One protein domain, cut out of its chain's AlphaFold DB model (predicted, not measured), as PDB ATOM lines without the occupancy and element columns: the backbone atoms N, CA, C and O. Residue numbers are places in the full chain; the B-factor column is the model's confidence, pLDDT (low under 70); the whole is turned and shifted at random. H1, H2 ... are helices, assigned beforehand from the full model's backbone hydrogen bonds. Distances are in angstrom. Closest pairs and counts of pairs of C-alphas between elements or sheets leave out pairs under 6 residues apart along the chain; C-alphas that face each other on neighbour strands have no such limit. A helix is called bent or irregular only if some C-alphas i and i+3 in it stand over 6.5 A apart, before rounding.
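What this domain is: This is residues 2 to 34 and 49 to 152 of the 152 residues of an uncharacterized protein of Myxococcales bacterium (UniProt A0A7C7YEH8). Long H1 and bent H6 run side by side in a flat model; beyond them H5 packs with H3 and H4, and short H2 bridges H6a and H5. The printed part has 137 residues with six named helices, H1 to H6 along the chain: all helix. It is only just compact, close to loose, radius of gyration of the C-alphas 16.8 A, spanning 55 by 38 by 19 A.

How they stand to each other: H1, residues 2 to 34, touches H6a, residues 122 to 141, at a shallow tilt of 5 degrees, opposite ways; the closest C-alphas, of Ser 9 and Thr 141, are 4.6 A apart. H6, residues 122 to 151, is one helix by its hydrogen bonds but bent, C-alphas 141 and 144 being 6.8 A apart. H6b, residues 144 to 151, touches H1 at its residues 2 to 9 alone, closest at the C-alphas of Ile 5 and Pro 145, 6.6 A. H2, residues 50 to 54, touches H6a, closest at the C-alphas of Gly 51 and Ala 133, 3.9 A. H4, residues 66 to 84, and H5, residues 88 to 116, form a helical hairpin, as do H4 and H3, residues 56 to 62. Every O i to N i+4 pair is within hydrogen-bond range in H1, H2, H3 and H6b, against 12 of 15 in H4, 20 of 25 in H5 and 14 of 16 in H6a.

Where its parts are: H1 is 47.7 A long from C-alpha 2 at (16.887, -33.703, -30.317); H6b ends at C-alpha 151, (11.051, -31.349, -18.951).

The domain as a whole: Residues 35 to 48 are not printed, a gap of 22.1 A between C-alphas 34 and 49. Residues 34 and 117 to 120 have pLDDT under 70.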
ATOM      1  N   ILE A   2      17.833 -34.516 -29.521       86.88
ATOM      2  CA  ILE A   2      16.887 -33.703 -30.317       86.88
ATOM      3  C   ILE A   2      16.634 -34.241 -31.739       86.88
ATOM      4  O   ILE A   2      15.486 -34.410 -32.134       86.88
ATOM      5  N   TYR A   3      17.686 -34.618 -32.478       86.69
ATOM      6  CA  TYR A   3      17.549 -35.183 -33.828       86.69
ATOM      7  C   TYR A   3      16.809 -36.527 -33.848       86.69
ATOM      8  O   TYR A   3      16.079 -36.813 -34.790       86.69
ATOM      9  N   THR A   4      16.955 -37.340 -32.799       88.38
ATOM     10  CA  THR A   4      16.268 -38.632 -32.665       88.38
ATOM     11  C   THR A   4      14.774 -38.434 -32.427       88.38
ATOM     12  O   THR A   4      13.960 -39.094 -33.066       88.38
ATOM     13  N   ILE A   5      14.414 -37.492 -31.551       86.56
ATOM     14  CA  ILE A   5      13.015 -37.145 -31.268       86.56
ATOM     15  C   ILE A   5      12.363 -36.537 -32.507       86.56
ATOM     16  O   ILE A   5      11.258 -36.936 -32.871       86.56
ATOM     17  N   ALA A   6      13.064 -35.644 -33.208       84.81
ATOM     18  CA  ALA A   6      12.592 -35.078 -34.466       84.81
ATOM     19  C   ALA A   6      12.374 -36.166 -35.532       84.81
ATOM     20  O   ALA A   6      11.305 -36.214 -36.137       84.81
ATOM     21  N   ALA A   7      13.333 -37.080 -35.716       90.00
ATOM     22  CA  ALA A   7      13.198 -38.196 -36.651       90.00
ATOM     23  C   ALA A   7      12.008 -39.105 -36.299       90.00
ATOM     24  O   ALA A   7      11.195 -39.396 -37.169       90.00
ATOM     25  N   TYR A   8      11.844 -39.484 -35.026       90.31
ATOM     26  CA  TYR A   8      10.680 -40.243 -34.555       90.31
ATOM     27  C   TYR A   8       9.361 -39.517 -34.856       90.31
ATOM     28  O   TYR A   8       8.460 -40.105 -35.456       90.31
ATOM     29  N   SER A   9       9.276 -38.234 -34.488       89.62
ATOM     30  CA  SER A   9       8.081 -37.401 -34.672       89.62
ATOM     31  C   SER A   9       7.668 -37.353 -36.143       89.62
ATOM     32  O   SER A   9       6.504 -37.569 -36.477       89.62
ATOM     33  N   ILE A  10       8.644 -37.120 -37.030       90.19
ATOM     34  CA  ILE A  10       8.426 -37.024 -38.474       90.19
ATOM     35  C   ILE A  10       8.045 -38.390 -39.041       90.19
ATOM     36  O   ILE A  10       7.012 -38.504 -39.694       90.19
ATOM     37  N   THR A  11       8.841 -39.434 -38.804       91.69
ATOM     38  CA  THR A  11       8.624 -40.745 -39.426       91.69
ATOM     39  C   THR A  11       7.331 -41.392 -38.942       91.69
ATOM     40  O   THR A  11       6.483 -41.751 -39.758       91.69
ATOM     41  N   VAL A  12       7.145 -41.514 -37.626       90.75
ATOM     42  CA  VAL A  12       5.957 -42.171 -37.059       90.75
ATOM     43  C   VAL A  12       4.715 -41.314 -37.286       90.75
ATOM     44  O   VAL A  12       3.683 -41.846 -37.689       90.75
ATOM     45  N   GLY A  13       4.821 -39.991 -37.120       90.00
ATOM     46  CA  GLY A  13       3.724 -39.064 -37.399       90.00
ATOM     47  C   GLY A  13       3.251 -39.151 -38.845       90.00
ATOM     48  O   GLY A  13       2.056 -39.302 -39.087       90.00
ATOM     49  N   THR A  14       4.180 -39.148 -39.804       91.75
ATOM     50  CA  THR A  14       3.847 -39.243 -41.233       91.75
ATOM     51  C   THR A  14       3.182 -40.576 -41.566       91.75
ATOM     52  O   THR A  14       2.162 -40.586 -42.247       91.75
ATOM     53  N   LEU A  15       3.708 -41.697 -41.058       93.31
ATOM     54  CA  LEU A  15       3.129 -43.025 -41.295       93.31
ATOM     55  C   LEU A  15       1.710 -43.145 -40.730       93.31
ATOM     56  O   LEU A  15       0.815 -43.650 -41.407       93.31
ATOM     57  N   MET A  16       1.488 -42.650 -39.511       91.56
ATOM     58  CA  MET A  16       0.165 -42.681 -38.889       91.56
ATOM     59  C   MET A  16      -0.832 -41.773 -39.615       91.56
ATOM     60  O   MET A  16      -1.948 -42.209 -39.894       91.56
ATOM     61  N   LEU A  17      -0.439 -40.542 -39.969       91.31
ATOM     62  CA  LEU A  17      -1.291 -39.628 -40.739       91.31
ATOM     63  C   LEU A  17      -1.626 -40.202 -42.116       91.31
ATOM     64  O   LEU A  17      -2.776 -40.128 -42.542       91.31
ATOM     65  N   TYR A  18      -0.653 -40.816 -42.789       92.00
ATOM     66  CA  TYR A  18      -0.882 -41.482 -44.065       92.00
ATOM     67  C   TYR A  18      -1.932 -42.591 -43.934       92.00
ATOM     68  O   TYR A  18      -2.898 -42.598 -44.693       92.00
ATOM     69  N   GLY A  19      -1.804 -43.471 -42.936       89.56
ATOM     70  CA  GLY A  19      -2.788 -44.527 -42.683       89.56
ATOM     71  C   GLY A  19      -4.198 -43.981 -42.428       89.56
ATOM     72  O   GLY A  19      -5.165 -44.477 -43.004       89.56
ATOM     73  N   VAL A  20      -4.311 -42.912 -41.635       90.12
ATOM     74  CA  VAL A  20      -5.588 -42.229 -41.361       90.12
ATOM     75  C   VAL A  20      -6.206 -41.658 -42.640       90.12
ATOM     76  O   VAL A  20      -7.403 -41.826 -42.871       90.12
ATOM     77  N   LEU A  21      -5.408 -41.010 -43.493       90.06
ATOM     78  CA  LEU A  21      -5.887 -40.427 -44.748       90.06
ATOM     79  C   LEU A  21      -6.297 -41.490 -45.770       90.06
ATOM     80  O   LEU A  21      -7.298 -41.300 -46.457       90.06
ATOM     81  N   VAL A  22      -5.565 -42.607 -45.862       90.38
ATOM     82  CA  VAL A  22      -5.938 -43.745 -46.720       90.38
ATOM     83  C   VAL A  22      -7.279 -44.320 -46.276       90.38
ATOM     84  O   VAL A  22      -8.179 -44.465 -47.096       90.38
ATOM     85  N   GLN A  23      -7.463 -44.550 -44.976       86.19
ATOM     86  CA  GLN A  23      -8.725 -45.061 -44.451       86.19
ATOM     87  C   GLN A  23      -9.891 -44.088 -44.682       86.19
ATOM     88  O   GLN A  23     -10.975 -44.508 -45.082       86.19
ATOM     89  N   HIS A  24      -9.668 -42.789 -44.464       86.81
ATOM     90  CA  HIS A  24     -10.672 -41.761 -44.740       86.81
ATOM     91  C   HIS A  24     -11.064 -41.748 -46.220       86.81
ATOM     92  O   HIS A  24     -12.248 -41.746 -46.560       86.81
ATOM     93  N   ARG A  25     -10.063 -41.799 -47.104       86.94
ATOM     94  CA  ARG A  25     -10.255 -41.875 -48.549       86.94
ATOM     95  C   ARG A  25     -11.089 -43.099 -48.929       86.94
ATOM     96  O   ARG A  25     -12.065 -42.940 -49.658       86.94
ATOM     97  N   ASP A  26     -10.752 -44.283 -48.429       84.94
ATOM     98  CA  ASP A  26     -11.473 -45.521 -48.745       84.94
ATOM     99  C   ASP A  26     -12.952 -45.442 -48.345       84.94
ATOM    100  O   ASP A  26     -13.824 -45.840 -49.120       84.94
ATOM    101  N   HIS A  27     -13.258 -44.857 -47.180       80.44
ATOM    102  CA  HIS A  27     -14.641 -44.632 -46.749       80.44
ATOM    103  C   HIS A  27     -15.394 -43.682 -47.687       80.44
ATOM    104  O   HIS A  27     -16.499 -44.013 -48.113       80.44
ATOM    105  N   VAL A  28     -14.787 -42.558 -48.080       81.88
ATOM    106  CA  VAL A  28     -15.406 -41.591 -49.008       81.88
ATOM    107  C   VAL A  28     -15.648 -42.209 -50.389       81.88
ATOM    108  O   VAL A  28     -16.734 -42.067 -50.946       81.88
ATOM    109  N   TYR A  29     -14.677 -42.941 -50.945       82.44
ATOM    110  CA  TYR A  29     -14.854 -43.611 -52.238       82.44
ATOM    111  C   TYR A  29     -15.912 -44.714 -52.180       82.44
ATOM    112  O   TYR A  29     -16.675 -44.866 -53.131       82.44
ATOM    113  N   SER A  30     -15.985 -45.467 -51.080       77.38
ATOM    114  CA  SER A  30     -16.998 -46.514 -50.921       77.38
ATOM    115  C   SER A  30     -18.424 -45.958 -50.926       77.38
ATOM    116  O   SER A  30     -19.317 -46.585 -51.493       77.38
ATOM    117  N   ASP A  31     -18.617 -44.758 -50.376       73.44
ATOM    118  CA  ASP A  31     -19.902 -44.056 -50.362       73.44
ATOM    119  C   ASP A  31     -20.276 -43.553 -51.771       73.44
ATOM    120  O   ASP A  31     -21.393 -43.766 -52.243       73.44
ATOM    121  N   LEU A  32     -19.305 -42.987 -52.503       74.62
ATOM    122  CA  LEU A  32     -19.486 -42.518 -53.886       74.62
ATOM    123  C   LEU A  32     -19.822 -43.656 -54.864       74.62
ATOM    124  O   LEU A  32     -20.684 -43.497 -55.727       74.62
ATOM    125  N   VAL A  33     -19.151 -44.808 -54.738       75.19
ATOM    126  CA  VAL A  33     -19.375 -45.985 -55.599       75.19
ATOM    127  C   VAL A  33     -20.709 -46.666 -55.290       75.19
ATOM    128  O   VAL A  33     -21.324 -47.237 -56.190       75.19
ATOM    129  N   ALA A  34     -21.191 -46.592 -54.046       66.44
ATOM    130  CA  ALA A  34     -22.465 -47.189 -53.655       66.44
ATOM    131  C   ALA A  34     -23.689 -46.488 -54.276       66.44
ATOM    132  O   ALA A  34     -24.772 -47.073 -54.268       66.44
ATOM    133  N   ASN A  49     -10.309 -47.586 -35.549       91.88
ATOM    134  CA  ASN A  49     -10.567 -46.234 -35.072       91.88
ATOM    135  C   ASN A  49      -9.321 -45.682 -34.368       91.88
ATOM    136  O   ASN A  49      -9.126 -45.867 -33.166       91.88
ATOM    137  N   MET A  50      -8.473 -44.993 -35.130       92.44
ATOM    138  CA  MET A  50      -7.227 -44.421 -34.612       92.44
ATOM    139  C   MET A  50      -7.470 -43.393 -33.497       92.44
ATOM    140  O   MET A  50      -6.717 -43.337 -32.528       92.44
ATOM    141  N   GLY A  51      -8.552 -42.615 -33.599       92.12
ATOM    142  CA  GLY A  51      -8.947 -41.658 -32.568       92.12
ATOM    143  C   GLY A  51      -9.298 -42.340 -31.246       92.12
ATOM    144  O   GLY A  51      -8.788 -41.949 -30.200       92.12
ATOM    145  N   ALA A  52     -10.104 -43.400 -31.297       93.44
ATOM    146  CA  ALA A  52     -10.469 -44.197 -30.130       93.44
ATOM    147  C   ALA A  52      -9.259 -44.916 -29.521       93.44
ATOM    148  O   ALA A  52      -9.168 -45.027 -28.301       93.44
ATOM    149  N   ALA A  53      -8.322 -45.376 -30.353       95.25
ATOM    150  CA  ALA A  53      -7.129 -46.066 -29.882       95.25
ATOM    151  C   ALA A  53      -6.143 -45.138 -29.166       95.25
ATOM    152  O   ALA A  53      -5.610 -45.497 -28.118       95.25
ATOM    153  N   LEU A  54      -5.905 -43.946 -29.720       94.00
ATOM    154  CA  LEU A  54      -4.914 -43.004 -29.196       94.00
ATOM    155  C   LEU A  54      -5.490 -42.102 -28.099       94.00
ATOM    156  O   LEU A  54      -4.802 -41.782 -27.138       94.00
ATOM    157  N   LEU A  55      -6.758 -41.702 -28.198       95.00
ATOM    158  CA  LEU A  55      -7.404 -40.777 -27.260       95.00
ATOM    159  C   LEU A  55      -8.490 -41.458 -26.421       95.00
ATOM    160  O   LEU A  55      -9.482 -40.825 -26.061       95.00
ATOM    161  N   ALA A  56      -8.290 -42.734 -26.083       94.06
ATOM    162  CA  ALA A  56      -9.278 -43.598 -25.439       94.06
ATOM    163  C   ALA A  56     -10.084 -42.944 -24.293       94.06
ATOM    164  O   ALA A  56     -11.314 -42.973 -24.374       94.06
ATOM    165  N   PRO A  57      -9.484 -42.302 -23.264       93.44
ATOM    166  CA  PRO A  57     -10.259 -41.723 -22.162       93.44
ATOM    167  C   PRO A  57     -11.227 -40.620 -22.615       93.44
ATOM    168  O   PRO A  57     -12.399 -40.613 -22.236       93.44
ATOM    169  N   PHE A  58     -10.746 -39.694 -23.449       94.69
ATOM    170  CA  PHE A  58     -11.525 -38.549 -23.926       94.69
ATOM    171  C   PHE A  58     -12.551 -38.960 -24.978       94.69
ATOM    172  O   PHE A  58     -13.680 -38.467 -24.980       94.69
ATOM    173  N   TRP A  59     -12.173 -39.902 -25.838       95.25
ATOM    174  CA  TRP A  59     -13.046 -40.468 -26.851       95.25
ATOM    175  C   TRP A  59     -14.220 -41.214 -26.199       95.25
ATOM    176  O   TRP A  59     -15.375 -40.922 -26.501       95.25
ATOM    177  N   LEU A  60     -13.957 -42.079 -25.209       93.94
ATOM    178  CA  LEU A  60     -15.004 -42.757 -24.429       93.94
ATOM    179  C   LEU A  60     -15.960 -41.760 -23.770       93.94
ATOM    180  O   LEU A  60     -17.175 -41.952 -23.786       93.94
ATOM    181  N   TRP A  61     -15.425 -40.669 -23.222       93.81
ATOM    182  CA  TRP A  61     -16.240 -39.625 -22.610       93.81
ATOM    183  C   TRP A  61     -17.182 -38.964 -23.619       93.81
ATOM    184  O   TRP A  61     -18.360 -38.750 -23.315       93.81
ATOM    185  N   LYS A  62     -16.683 -38.659 -24.825       91.38
ATOM    186  CA  LYS A  62     -17.490 -38.091 -25.913       91.38
ATOM    187  C   LYS A  62     -18.648 -39.013 -26.303       91.38
ATOM    188  O   LYS A  62     -19.726 -38.507 -26.599       91.38
ATOM    189  N   HIS A  63     -18.428 -40.320 -26.232       90.12
ATOM    190  CA  HIS A  63     -19.390 -41.380 -26.539       90.12
ATOM    191  C   HIS A  63     -20.194 -41.854 -25.308       90.12
ATOM    192  O   HIS A  63     -20.644 -42.990 -25.222       90.12
ATOM    193  N   GLY A  64     -20.344 -40.999 -24.287       90.69
ATOM    194  CA  GLY A  64     -21.200 -41.262 -23.120       90.69
ATOM    195  C   GLY A  64     -20.640 -42.263 -22.099       90.69
ATOM    196  O   GLY A  64     -21.162 -42.370 -20.989       90.69
ATOM    197  N   MET A  65     -19.528 -42.930 -22.401       92.12
ATOM    198  CA  MET A  65     -18.877 -43.931 -21.554       92.12
ATOM    199  C   MET A  65     -17.955 -43.273 -20.509       92.12
ATOM    200  O   MET A  65     -16.752 -43.528 -20.442       92.12
ATOM    201  N   ARG A  66     -18.527 -42.408 -19.659       93.69
ATOM    202  CA  ARG A  66     -17.772 -41.571 -18.703       93.69
ATOM    203  C   ARG A  66     -17.034 -42.368 -17.633       93.69
ATOM    204  O   ARG A  66     -15.884 -42.063 -17.347       93.69
ATOM    205  N   MET A  67     -17.676 -43.384 -17.053       95.19
ATOM    206  CA  MET A  67     -17.065 -44.223 -16.013       95.19
ATOM    207  C   MET A  67     -15.803 -44.947 -16.505       95.19
ATOM    208  O   MET A  67     -14.747 -44.735 -15.910       95.19
ATOM    209  N   PRO A  68     -15.840 -45.745 -17.591       92.94
ATOM    210  CA  PRO A  68     -14.628 -46.396 -18.085       92.94
ATOM    211  C   PRO A  68     -13.589 -45.383 -18.587       92.94
ATOM    212  O   PRO A  68     -12.399 -45.593 -18.364       92.94
ATOM    213  N   GLY A  69     -14.011 -44.255 -19.179       93.88
ATOM    214  CA  GLY A  69     -13.098 -43.167 -19.546       93.88
ATOM    215  C   GLY A  69     -12.366 -42.573 -18.336       93.88
ATOM    216  O   GLY A  69     -11.150 -42.409 -18.373       93.88
ATOM    217  N   GLY A  70     -13.082 -42.317 -17.238       95.88
ATOM    218  CA  GLY A  70     -12.514 -41.807 -15.988       95.88
ATOM    219  C   GLY A  70     -11.563 -42.796 -15.317       95.88
ATOM    220  O   GLY A  70     -10.472 -42.408 -14.907       95.88
ATOM    221  N   VAL A  71     -11.924 -44.082 -15.269       95.25
ATOM    222  CA  VAL A  71     -11.030 -45.139 -14.762       95.25
ATOM    223  C   VAL A  71      -9.743 -45.188 -15.581       95.25
ATOM    224  O   VAL A  71      -8.657 -45.224 -15.012       95.25
ATOM    225  N   LEU A  72      -9.841 -45.128 -16.910       94.69
ATOM    226  CA  LEU A  72      -8.659 -45.164 -17.762       94.69
ATOM    227  C   LEU A  72      -7.780 -43.917 -17.586       94.69
ATOM    228  O   LEU A  72      -6.556 -44.029 -17.556       94.69
ATOM    229  N   LEU A  73      -8.385 -42.741 -17.403       94.94
ATOM    230  CA  LEU A  73      -7.665 -41.506 -17.088       94.94
ATOM    231  C   LEU A  73      -6.887 -41.622 -15.767       94.94
ATOM    232  O   LEU A  73      -5.737 -41.194 -15.700       94.94
ATOM    233  N   LEU A  74      -7.479 -42.230 -14.734       95.31
ATOM    234  CA  LEU A  74      -6.799 -42.478 -13.458       95.31
ATOM    235  C   LEU A  74      -5.591 -43.403 -13.630       95.31
ATOM    236  O   LEU A  74      -4.542 -43.158 -13.040       95.31
ATOM    237  N   VAL A  75      -5.713 -44.431 -14.474       94.06
ATOM    238  CA  VAL A  75      -4.595 -45.324 -14.811       94.06
ATOM    239  C   VAL A  75      -3.468 -44.545 -15.497       94.06
ATOM    240  O   VAL A  75      -2.315 -44.689 -15.100       94.06
ATOM    241  N   TYR A  76      -3.777 -43.665 -16.456       92.44
ATOM    242  CA  TYR A  76      -2.773 -42.773 -17.055       92.44
ATOM    243  C   TYR A  76      -2.123 -41.844 -16.020       92.44
ATOM    244  O   TYR A  76      -0.907 -41.671 -16.039       92.44
ATOM    245  N   ALA A  77      -2.903 -41.280 -15.096       93.69
ATOM    246  CA  ALA A  77      -2.400 -40.394 -14.045       93.69
ATOM    247  C   ALA A  77      -1.484 -41.108 -13.033       93.69
ATOM    248  O   ALA A  77      -0.653 -40.461 -12.398       93.69
ATOM    249  N   ALA A  78      -1.597 -42.432 -12.901       94.31
ATOM    250  CA  ALA A  78      -0.722 -43.236 -12.052       94.31
ATOM    251  C   ALA A  78       0.657 -43.514 -12.682       94.31
ATOM    252  O   ALA A  78       1.591 -43.850 -11.958       94.31
ATOM    253  N   ILE A  79       0.821 -43.363 -14.003       92.69
ATOM    254  CA  ILE A  79       2.083 -43.670 -14.699       92.69
ATOM    255  C   ILE A  79       3.239 -42.761 -14.237       92.69
ATOM    256  O   ILE A  79       4.272 -43.313 -13.850       92.69
ATOM    257  N   PRO A  80       3.112 -41.413 -14.219       91.44
ATOM    258  CA  PRO A  80       4.207 -40.539 -13.796       91.44
ATOM    259  C   PRO A  80       4.758 -40.843 -12.393       91.44
ATOM    260  O   PRO A  80       5.961 -41.066 -12.286       91.44
ATOM    261  N   PRO A  81       3.947 -40.942 -11.316       93.44
ATOM    262  CA  PRO A  81       4.502 -41.222  -9.992       93.44
ATOM    263  C   PRO A  81       5.143 -42.614  -9.895       93.44
ATOM    264  O   PRO A  81       6.130 -42.773  -9.185       93.44
ATOM    265  N   LEU A  82       4.640 -43.623 -10.616       92.88
ATOM    266  CA  LEU A  82       5.274 -44.948 -10.650       92.88
ATOM    267  C   LEU A  82       6.648 -44.917 -11.330       92.88
ATOM    268  O   LEU A  82       7.555 -45.628 -10.895       92.88
ATOM    269  N   TYR A  83       6.793 -44.100 -12.374       91.44
ATOM    270  CA  TYR A  83       8.067 -43.869 -13.047       91.44
ATOM    271  C   TYR A  83       9.064 -43.146 -12.132       91.44
ATOM    272  O   TYR A  83      10.170 -43.645 -11.937       91.44
ATOM    273  N   GLU A  84       8.652 -42.044 -11.498       92.50
ATOM    274  CA  GLU A  84       9.502 -41.261 -10.582       92.50
ATOM    275  C   GLU A  84       9.965 -42.075  -9.363       92.50
ATOM    276  O   GLU A  84      11.096 -41.943  -8.903       92.50
ATOM    277  N   LEU A  85       9.115 -42.972  -8.852       94.50
ATOM    278  CA  LEU A  85       9.459 -43.868  -7.742       94.50
ATOM    279  C   LEU A  85      10.309 -45.080  -8.171       94.50
ATOM    280  O   LEU A  85      10.650 -45.910  -7.327       94.50
ATOM    281  N   GLY A  86      10.627 -45.227  -9.462       93.50
ATOM    282  CA  GLY A  86      11.401 -46.356  -9.986       93.50
ATOM    283  C   GLY A  86      10.700 -47.712  -9.835       93.50
ATOM    284  O   GLY A  86      11.356 -48.755  -9.789       93.50
ATOM    285  N   LEU A  87       9.366 -47.731  -9.737       93.38
ATOM    286  CA  LEU A  87       8.568 -48.944  -9.540       93.38
ATOM    287  C   LEU A  87       8.281 -49.635 -10.882       93.38
ATOM    288  O   LEU A  87       7.143 -49.691 -11.345       93.38
ATOM    289  N   TRP A  88       9.320 -50.196 -11.504       92.75
ATOM    290  CA  TRP A  88       9.275 -50.720 -12.876       92.75
ATOM    291  C   TRP A  88       8.262 -51.850 -13.108       92.75
ATOM    292  O   TRP A  88       7.584 -51.856 -14.132       92.75
ATOM    293  N   ILE A  89       8.127 -52.802 -12.175       93.94
ATOM    294  CA  ILE A  89       7.187 -53.930 -12.335       93.94
ATOM    295  C   ILE A  89       5.725 -53.439 -12.278       93.94
ATOM    296  O   ILE A  89       4.980 -53.717 -13.222       93.94
ATOM    297  N   PRO A  90       5.296 -52.672 -11.250       92.31
ATOM    298  CA  PRO A  90       3.977 -52.037 -11.256       92.31
ATOM    299  C   PRO A  90       3.749 -51.133 -12.467       92.31
ATOM    300  O   PRO A  90       2.677 -51.179 -13.062       92.31
ATOM    301  N   LEU A  91       4.757 -50.350 -12.862       92.62
ATOM    302  CA  LEU A  91       4.685 -49.466 -14.023       92.62
ATOM    303  C   LEU A  91       4.371 -50.242 -15.305       92.62
ATOM    304  O   LEU A  91       3.470 -49.847 -16.037       92.62
ATOM    305  N   LEU A  92       5.065 -51.355 -15.560       93.25
ATOM    306  CA  LEU A  92       4.808 -52.207 -16.723       93.25
ATOM    307  C   LEU A  92       3.369 -52.730 -16.718       93.25
ATOM    308  O   LEU A  92       2.682 -52.642 -17.732       93.25
ATOM    309  N   PHE A  93       2.890 -53.224 -15.576       91.81
ATOM    310  CA  PHE A  93       1.521 -53.727 -15.463       91.81
ATOM    311  C   PHE A  93       0.482 -52.623 -15.713       91.81
ATOM    312  O   PHE A  93      -0.455 -52.807 -16.490       91.81
ATOM    313  N   VAL A  94       0.678 -51.452 -15.105       93.44
ATOM    314  CA  VAL A  94      -0.215 -50.294 -15.236       93.44
ATOM    315  C   VAL A  94      -0.196 -49.737 -16.660       93.44
ATOM    316  O   VAL A  94      -1.256 -49.443 -17.199       93.44
ATOM    317  N   ALA A  95       0.964 -49.657 -17.313       92.62
ATOM    318  CA  ALA A  95       1.096 -49.156 -18.682       92.62
ATOM    319  C   ALA A  95       0.484 -50.094 -19.740       92.62
ATOM    320  O   ALA A  95       0.037 -49.632 -20.793       92.62
ATOM    321  N   MET A  96       0.406 -51.400 -19.464       94.62
ATOM    322  CA  MET A  96      -0.250 -52.354 -20.363       94.62
ATOM    323  C   MET A  96      -1.766 -52.161 -20.422       94.62
ATOM    324  O   MET A  96      -2.369 -52.459 -21.453       94.62
ATOM    325  N   VAL A  97      -2.392 -51.641 -19.361       94.19
ATOM    326  CA  VAL A  97      -3.849 -51.448 -19.321       94.19
ATOM    327  C   VAL A  97      -4.309 -50.433 -20.378       94.19
ATOM    328  O   VAL A  97      -5.169 -50.796 -21.184       94.19
ATOM    329  N   PRO A  98      -3.745 -49.212 -20.476       93.00
ATOM    330  CA  PRO A  98      -4.131 -48.287 -21.533       93.00
ATOM    331  C   PRO A  98      -3.738 -48.729 -22.930       93.00
ATOM    332  O   PRO A  98      -4.484 -48.465 -23.868       93.00
ATOM    333  N   LEU A  99      -2.625 -49.449 -23.077       92.56
ATOM    334  CA  LEU A  99      -2.230 -49.999 -24.368       92.56
ATOM    335  C   LEU A  99      -3.246 -51.039 -24.862       92.56
ATOM    336  O   LEU A  99      -3.706 -50.963 -26.001       92.56
ATOM    337  N   ALA A 100      -3.653 -51.971 -23.996       95.12
ATOM    338  CA  ALA A 100      -4.658 -52.979 -24.319       95.12
ATOM    339  C   ALA A 100      -6.044 -52.358 -24.548       95.12
ATOM    340  O   ALA A 100      -6.725 -52.713 -25.511       95.12
ATOM    341  N   ALA A 101      -6.450 -51.405 -23.702       94.31
ATOM    342  CA  ALA A 101      -7.721 -50.702 -23.846       94.31
ATOM    343  C   ALA A 101      -7.773 -49.892 -25.149       94.31
ATOM    344  O   ALA A 101      -8.749 -49.995 -25.888       94.31
ATOM    345  N   GLY A 102      -6.713 -49.144 -25.466       94.06
ATOM    346  CA  GLY A 102      -6.587 -48.402 -26.718       94.06
ATOM    347  C   GLY A 102      -6.630 -49.328 -27.933       94.06
ATOM    348  O   GLY A 102      -7.419 -49.106 -28.846       94.06
ATOM    349  N   ALA A 103      -5.869 -50.426 -27.929       94.12
ATOM    350  CA  ALA A 103      -5.905 -51.402 -29.019       94.12
ATOM    351  C   ALA A 103      -7.312 -51.991 -29.217       94.12
ATOM    352  O   ALA A 103      -7.822 -52.009 -30.338       94.12
ATOM    353  N   ALA A 104      -7.971 -52.411 -28.132       94.38
ATOM    354  CA  ALA A 104      -9.334 -52.930 -28.182       94.38
ATOM    355  C   ALA A 104     -10.314 -51.888 -28.745       94.38
ATOM    356  O   ALA A 104     -11.071 -52.199 -29.666       94.38
ATOM    357  N   LEU A 105     -10.255 -50.645 -28.256       93.88
ATOM    358  CA  LEU A 105     -11.071 -49.529 -28.744       93.88
ATOM    359  C   LEU A 105     -10.764 -49.159 -30.192       93.88
ATOM    360  O   LEU A 105     -11.668 -48.745 -30.906       93.88
ATOM    361  N   GLY A 106      -9.545 -49.374 -30.673       93.06
ATOM    362  CA  GLY A 106      -9.234 -49.260 -32.091       93.06
ATOM    363  C   GLY A 106     -10.057 -50.226 -32.944       93.06
ATOM    364  O   GLY A 106     -10.600 -49.830 -33.971       93.06
ATOM    365  N   PHE A 107     -10.242 -51.472 -32.505       92.56
ATOM    366  CA  PHE A 107     -11.027 -52.457 -33.259       92.56
ATOM    367  C   PHE A 107     -12.542 -52.289 -33.106       92.56
ATOM    368  O   PHE A 107     -13.278 -52.503 -34.068       92.56
ATOM    369  N   VAL A 108     -13.028 -51.918 -31.917       91.81
ATOM    370  CA  VAL A 108     -14.479 -51.826 -31.649       91.81
ATOM    371  C   VAL A 108     -15.035 -50.402 -31.711       91.81
ATOM    372  O   VAL A 108     -16.250 -50.224 -31.760       91.81
ATOM    373  N   GLY A 109     -14.178 -49.383 -31.741       90.06
ATOM    374  CA  GLY A 109     -14.560 -47.975 -31.624       90.06
ATOM    375  C   GLY A 109     -15.460 -47.502 -32.756       90.06
ATOM    376  O   GLY A 109     -16.419 -46.780 -32.509       90.06
ATOM    377  N   ASN A 110     -15.242 -47.985 -33.983       88.62
ATOM    378  CA  ASN A 110     -16.124 -47.648 -35.104       88.62
ATOM    379  C   ASN A 110     -17.553 -48.162 -34.902       88.62
ATOM    380  O   ASN A 110     -18.497 -47.442 -35.208       88.62
ATOM    381  N   ARG A 111     -17.716 -49.353 -34.310       87.25
ATOM    382  CA  ARG A 111     -19.031 -49.906 -33.957       87.25
ATOM    383  C   ARG A 111     -19.707 -49.106 -32.843       87.25
ATOM    384  O   ARG A 111     -20.917 -48.912 -32.881       87.25
ATOM    385  N   ILE A 112     -18.941 -48.657 -31.850       87.88
ATOM    386  CA  ILE A 112     -19.464 -47.815 -30.764       87.88
ATOM    387  C   ILE A 112     -19.928 -46.466 -31.335       87.88
ATOM    388  O   ILE A 112     -21.070 -46.070 -31.121       87.88
ATOM    389  N   ALA A 113     -19.095 -45.803 -32.140       85.81
ATOM    390  CA  ALA A 113     -19.434 -44.509 -32.724       85.81
ATOM    391  C   ALA A 113     -20.584 -44.579 -33.740       85.81
ATOM    392  O   ALA A 113     -21.390 -43.651 -33.793       85.81
ATOM    393  N   SER A 114     -20.694 -45.661 -34.521       84.06
ATOM    394  CA  SER A 114     -21.816 -45.846 -35.450       84.06
ATOM    395  C   SER A 114     -23.138 -46.087 -34.726       84.06
ATOM    396  O   SER A 114     -24.184 -45.685 -35.218       84.06
ATOM    397  N   ASN A 115     -23.113 -46.728 -33.552       81.06
ATOM    398  CA  ASN A 115     -24.318 -46.910 -32.742       81.06
ATOM    399  C   ASN A 115     -24.801 -45.585 -32.138       81.06
ATOM    400  O   ASN A 115     -26.004 -45.353 -32.074       81.06
ATOM    401  N   ASP A 116     -23.890 -44.699 -31.729       75.00
ATOM    402  CA  ASP A 116     -24.261 -43.384 -31.190       75.00
ATOM    403  C   ASP A 116     -24.859 -42.457 -32.256       75.00
ATOM    404  O   ASP A 116     -25.707 -41.618 -31.954       75.00
ATOM    405  N   ARG A 117     -24.431 -42.605 -33.513       68.81
ATOM    406  CA  ARG A 117     -24.863 -41.768 -34.634       68.81
ATOM    407  C   ARG A 117     -25.737 -42.566 -35.587       68.81
ATOM    408  O   ARG A 117     -25.278 -43.131 -36.574       68.81
ATOM    409  N   HIS A 118     -27.027 -42.617 -35.273       59.78
ATOM    410  CA  HIS A 118     -28.001 -43.255 -36.147       59.78
ATOM    411  C   HIS A 118     -28.069 -42.483 -37.479       59.78
ATOM    412  O   HIS A 118     -28.291 -41.275 -37.481       59.78
ATOM    413  N   SER A 119     -27.943 -43.191 -38.608       56.16
ATOM    414  CA  SER A 119     -28.257 -42.721 -39.975       56.16
ATOM    415  C   SER A 119     -27.349 -41.669 -40.646       56.16
ATOM    416  O   SER A 119     -27.791 -41.020 -41.590       56.16
ATOM    417  N   GLU A 120     -26.082 -41.528 -40.245       67.56
ATOM    418  CA  GLU A 120     -25.112 -40.716 -41.009       67.56
ATOM    419  C   GLU A 120     -24.519 -41.481 -42.209       67.56
ATOM    420  O   GLU A 120     -24.383 -42.708 -42.173       67.56
ATOM    421  N   SER A 121     -24.157 -40.756 -43.277       75.25
ATOM    422  CA  SER A 121     -23.402 -41.318 -44.405       75.25
ATOM    423  C   SER A 121     -22.010 -41.787 -43.953       75.25
ATOM    424  O   SER A 121     -21.477 -41.319 -42.940       75.25
ATOM    425  N   LEU A 122     -21.379 -42.703 -44.700       78.94
ATOM    426  CA  LEU A 122     -20.023 -43.164 -44.366       78.94
ATOM    427  C   LEU A 122     -19.003 -42.018 -44.430       78.94
ATOM    428  O   LEU A 122     -18.059 -41.987 -43.635       78.94
ATOM    429  N   ALA A 123     -19.204 -41.064 -45.343       78.00
ATOM    430  CA  ALA A 123     -18.368 -39.878 -45.465       78.00
ATOM    431  C   ALA A 123     -18.486 -38.963 -44.233       78.00
ATOM    432  O   ALA A 123     -17.460 -38.568 -43.674       78.00
ATOM    433  N   ASP A 124     -19.706 -38.695 -43.759       81.56
ATOM    434  CA  ASP A 124     -19.952 -37.862 -42.571       81.56
ATOM    435  C   ASP A 124     -19.396 -38.518 -41.302       81.56
ATOM    436  O   ASP A 124     -18.724 -37.870 -40.489       81.56
ATOM    437  N   PHE A 125     -19.588 -39.836 -41.174       84.50
ATOM    438  CA  PHE A 125     -18.993 -40.616 -40.098       84.50
ATOM    439  C   PHE A 125     -17.468 -40.475 -40.105       84.50
ATOM    440  O   PHE A 125     -16.870 -40.122 -39.084       84.50
ATOM    441  N   SER A 126     -16.832 -40.696 -41.257       84.06
ATOM    442  CA  SER A 126     -15.377 -40.622 -41.398       84.06
ATOM    443  C   SER A 126     -14.842 -39.213 -41.108       84.06
ATOM    444  O   SER A 126     -13.867 -39.058 -40.367       84.06
ATOM    445  N   ALA A 127     -15.528 -38.174 -41.591       86.12
ATOM    446  CA  ALA A 127     -15.200 -36.779 -41.307       86.12
ATOM    447  C   ALA A 127     -15.292 -36.451 -39.807       86.12
ATOM    448  O   ALA A 127     -14.483 -35.679 -39.296       86.12
ATOM    449  N   SER A 128     -16.219 -37.073 -39.074       87.69
ATOM    450  CA  SER A 128     -16.342 -36.888 -37.623       87.69
ATOM    451  C   SER A 128     -15.212 -37.540 -36.815       87.69
ATOM    452  O   SER A 128     -14.862 -37.047 -35.741       87.69
ATOM    453  N   GLN A 129     -14.635 -38.639 -37.315       89.94
ATOM    454  CA  GLN A 129     -13.558 -39.379 -36.643       89.94
ATOM    455  C   GLN A 129     -12.164 -38.840 -36.990       89.94
ATOM    456  O   GLN A 129     -11.232 -38.973 -36.194       89.94
ATOM    457  N   LEU A 130     -12.018 -38.190 -38.147       90.69
ATOM    458  CA  LEU A 130     -10.748 -37.654 -38.633       90.69
ATOM    459  C   LEU A 130     -10.062 -36.687 -37.637       90.69
ATOM    460  O   LEU A 130      -8.872 -36.881 -37.373       90.69
ATOM    461  N   PRO A 131     -10.755 -35.715 -37.001       93.94
ATOM    462  CA  PRO A 131     -10.132 -34.840 -36.006       93.94
ATOM    463  C   PRO A 131      -9.576 -35.593 -34.796       93.94
ATOM    464  O   PRO A 131      -8.506 -35.245 -34.304       93.94
ATOM    465  N   TRP A 132     -10.261 -36.646 -34.335       94.75
ATOM    466  CA  TRP A 132      -9.791 -37.473 -33.219       94.75
ATOM    467  C   TRP A 132      -8.518 -38.230 -33.580       94.75
ATOM    468  O   TRP A 132      -7.582 -38.280 -32.784       94.75
ATOM    469  N   ALA A 133      -8.467 -38.795 -34.786       93.88
ATOM    470  CA  ALA A 133      -7.283 -39.478 -35.279       93.88
ATOM    471  C   ALA A 133      -6.090 -38.516 -35.394       93.88
ATOM    472  O   ALA A 133      -5.022 -38.811 -34.865       93.88
ATOM    473  N   ILE A 134      -6.280 -37.340 -36.004       94.69
ATOM    474  CA  ILE A 134      -5.226 -36.321 -36.138       94.69
ATOM    475  C   ILE A 134      -4.749 -35.850 -34.762       94.69
ATOM    476  O   ILE A 134      -3.545 -35.816 -34.513       94.69
ATOM    477  N   ALA A 135      -5.671 -35.530 -33.850       95.88
ATOM    478  CA  ALA A 135      -5.327 -35.091 -32.502       95.88
ATOM    479  C   ALA A 135      -4.534 -36.162 -31.739       95.88
ATOM    480  O   ALA A 135      -3.536 -35.841 -31.096       95.88
ATOM    481  N   GLY A 136      -4.935 -37.432 -31.852       94.25
ATOM    482  CA  GLY A 136      -4.220 -38.555 -31.255       94.25
ATOM    483  C   GLY A 136      -2.809 -38.699 -31.814       94.25
ATOM    484  O   GLY A 136      -1.853 -38.793 -31.049       94.25
ATOM    485  N   VAL A 137      -2.655 -38.649 -33.139       94.88
ATOM    486  CA  VAL A 137      -1.334 -38.736 -33.773       94.88
ATOM    487  C   VAL A 137      -0.445 -37.581 -33.324       94.88
ATOM    488  O   VAL A 137       0.654 -37.829 -32.837       94.88
ATOM    489  N   CYS A 138      -0.926 -36.337 -33.393       95.00
ATOM    490  CA  CYS A 138      -0.169 -35.166 -32.948       95.00
ATOM    491  C   CYS A 138       0.234 -35.257 -31.470       95.00
ATOM    492  O   CYS A 138       1.358 -34.896 -31.122       95.00
ATOM    493  N   LEU A 139      -0.648 -35.754 -30.598       93.94
ATOM    494  CA  LEU A 139      -0.337 -35.921 -29.180       93.94
ATOM    495  C   LEU A 139       0.849 -36.876 -28.975       93.94
ATOM    496  O   LEU A 139       1.795 -36.522 -28.276       93.94
ATOM    497  N   PHE A 140       0.825 -38.059 -29.593       91.62
ATOM    498  CA  PHE A 140       1.833 -39.099 -29.352       91.62
ATOM    499  C   PHE A 140       3.132 -38.913 -30.133       91.62
ATOM    500  O   PHE A 140       4.178 -39.364 -29.671       91.62
ATOM    501  N   THR A 141       3.097 -38.259 -31.293       93.62
ATOM    502  CA  THR A 141       4.296 -38.097 -32.128       93.62
ATOM    503  C   THR A 141       4.946 -36.735 -31.967       93.62
ATOM    504  O   THR A 141       6.151 -36.645 -32.155       93.62
ATOM    505  N   ILE A 142       4.202 -35.697 -31.576       92.69
ATOM    506  CA  ILE A 142       4.731 -34.334 -31.426       92.69
ATOM    507  C   ILE A 142       4.650 -33.889 -29.967       92.69
ATOM    508  O   ILE A 142       5.667 -33.609 -29.350       92.69
ATOM    509  N   VAL A 143       3.463 -33.828 -29.369       92.94
ATOM    510  CA  VAL A 143       3.321 -33.156 -28.066       92.94
ATOM    511  C   VAL A 143       4.063 -33.903 -26.956       92.94
ATOM    512  O   VAL A 143       4.895 -33.301 -26.287       92.94
ATOM    513  N   LEU A 144       3.811 -35.200 -26.764       89.38
ATOM    514  CA  LEU A 144       4.402 -35.968 -25.662       89.38
ATOM    515  C   LEU A 144       5.933 -36.103 -25.764       89.38
ATOM    516  O   LEU A 144       6.594 -35.834 -24.758       89.38
ATOM    517  N   PRO A 145       6.534 -36.450 -26.922       90.50
ATOM    518  CA  PRO A 145       7.991 -36.562 -27.021       90.50
ATOM    519  C   PRO A 145       8.712 -35.236 -26.761       90.50
ATOM    520  O   PRO A 145       9.761 -35.217 -26.118       90.50
ATOM    521  N   TRP A 146       8.148 -34.125 -27.238       90.94
ATOM    522  CA  TRP A 146       8.746 -32.806 -27.056       90.94
ATOM    523  C   TRP A 146       8.505 -32.249 -25.652       90.94
ATOM    524  O   TRP A 146       9.419 -31.667 -25.077       90.94
ATOM    525  N   LEU A 147       7.330 -32.479 -25.060       89.81
ATOM    526  CA  LEU A 147       7.072 -32.159 -23.654       89.81
ATOM    527  C   LEU A 147       8.075 -32.881 -22.747       89.81
ATOM    528  O   LEU A 147       8.659 -32.261 -21.862       89.81
ATOM    529  N   TRP A 148       8.305 -34.172 -23.000       86.25
ATOM    530  CA  TRP A 148       9.308 -34.949 -22.283       86.25
ATOM    531  C   TRP A 148      10.710 -34.365 -22.481       86.25
ATOM    532  O   TRP A 148      11.388 -34.099 -21.498       86.25
ATOM    533  N   TYR A 149      11.110 -34.065 -23.722       87.75
ATOM    534  CA  TYR A 149      12.410 -33.449 -24.011       87.75
ATOM    535  C   TYR A 149      12.645 -32.125 -23.277       87.75
ATOM    536  O   TYR A 149      13.764 -31.871 -22.863       87.75
ATOM    537  N   PHE A 150      11.631 -31.267 -23.140       88.81
ATOM    538  CA  PHE A 150      11.783 -29.969 -22.471       88.81
ATOM    539  C   PHE A 150      11.649 -30.032 -20.946       88.81
ATOM    540  O   PHE A 150      11.936 -29.042 -20.276       88.81
ATOM    541  N   SER A 151      11.192 -31.158 -20.399       84.25
ATOM    542  CA  SER A 151      11.051 -31.349 -18.951       84.25
ATOM    543  C   SER A 151      12.330 -31.877 -18.286       84.25
ATOM    544  O   SER A 151      12.387 -31.911 -17.058       84.25
ATOM    545  N   TYR A 152      13.330 -32.278 -19.080       75.31
ATOM    546  CA  TYR A 152      14.605 -32.869 -18.659       75.31
ATOM    547  C   TYR A 152      15.785 -32.163 -19.333       75.31
ATOM    548  O   TYR A 152      16.849 -32.059 -18.685       75.31
TER     549      TYR A 152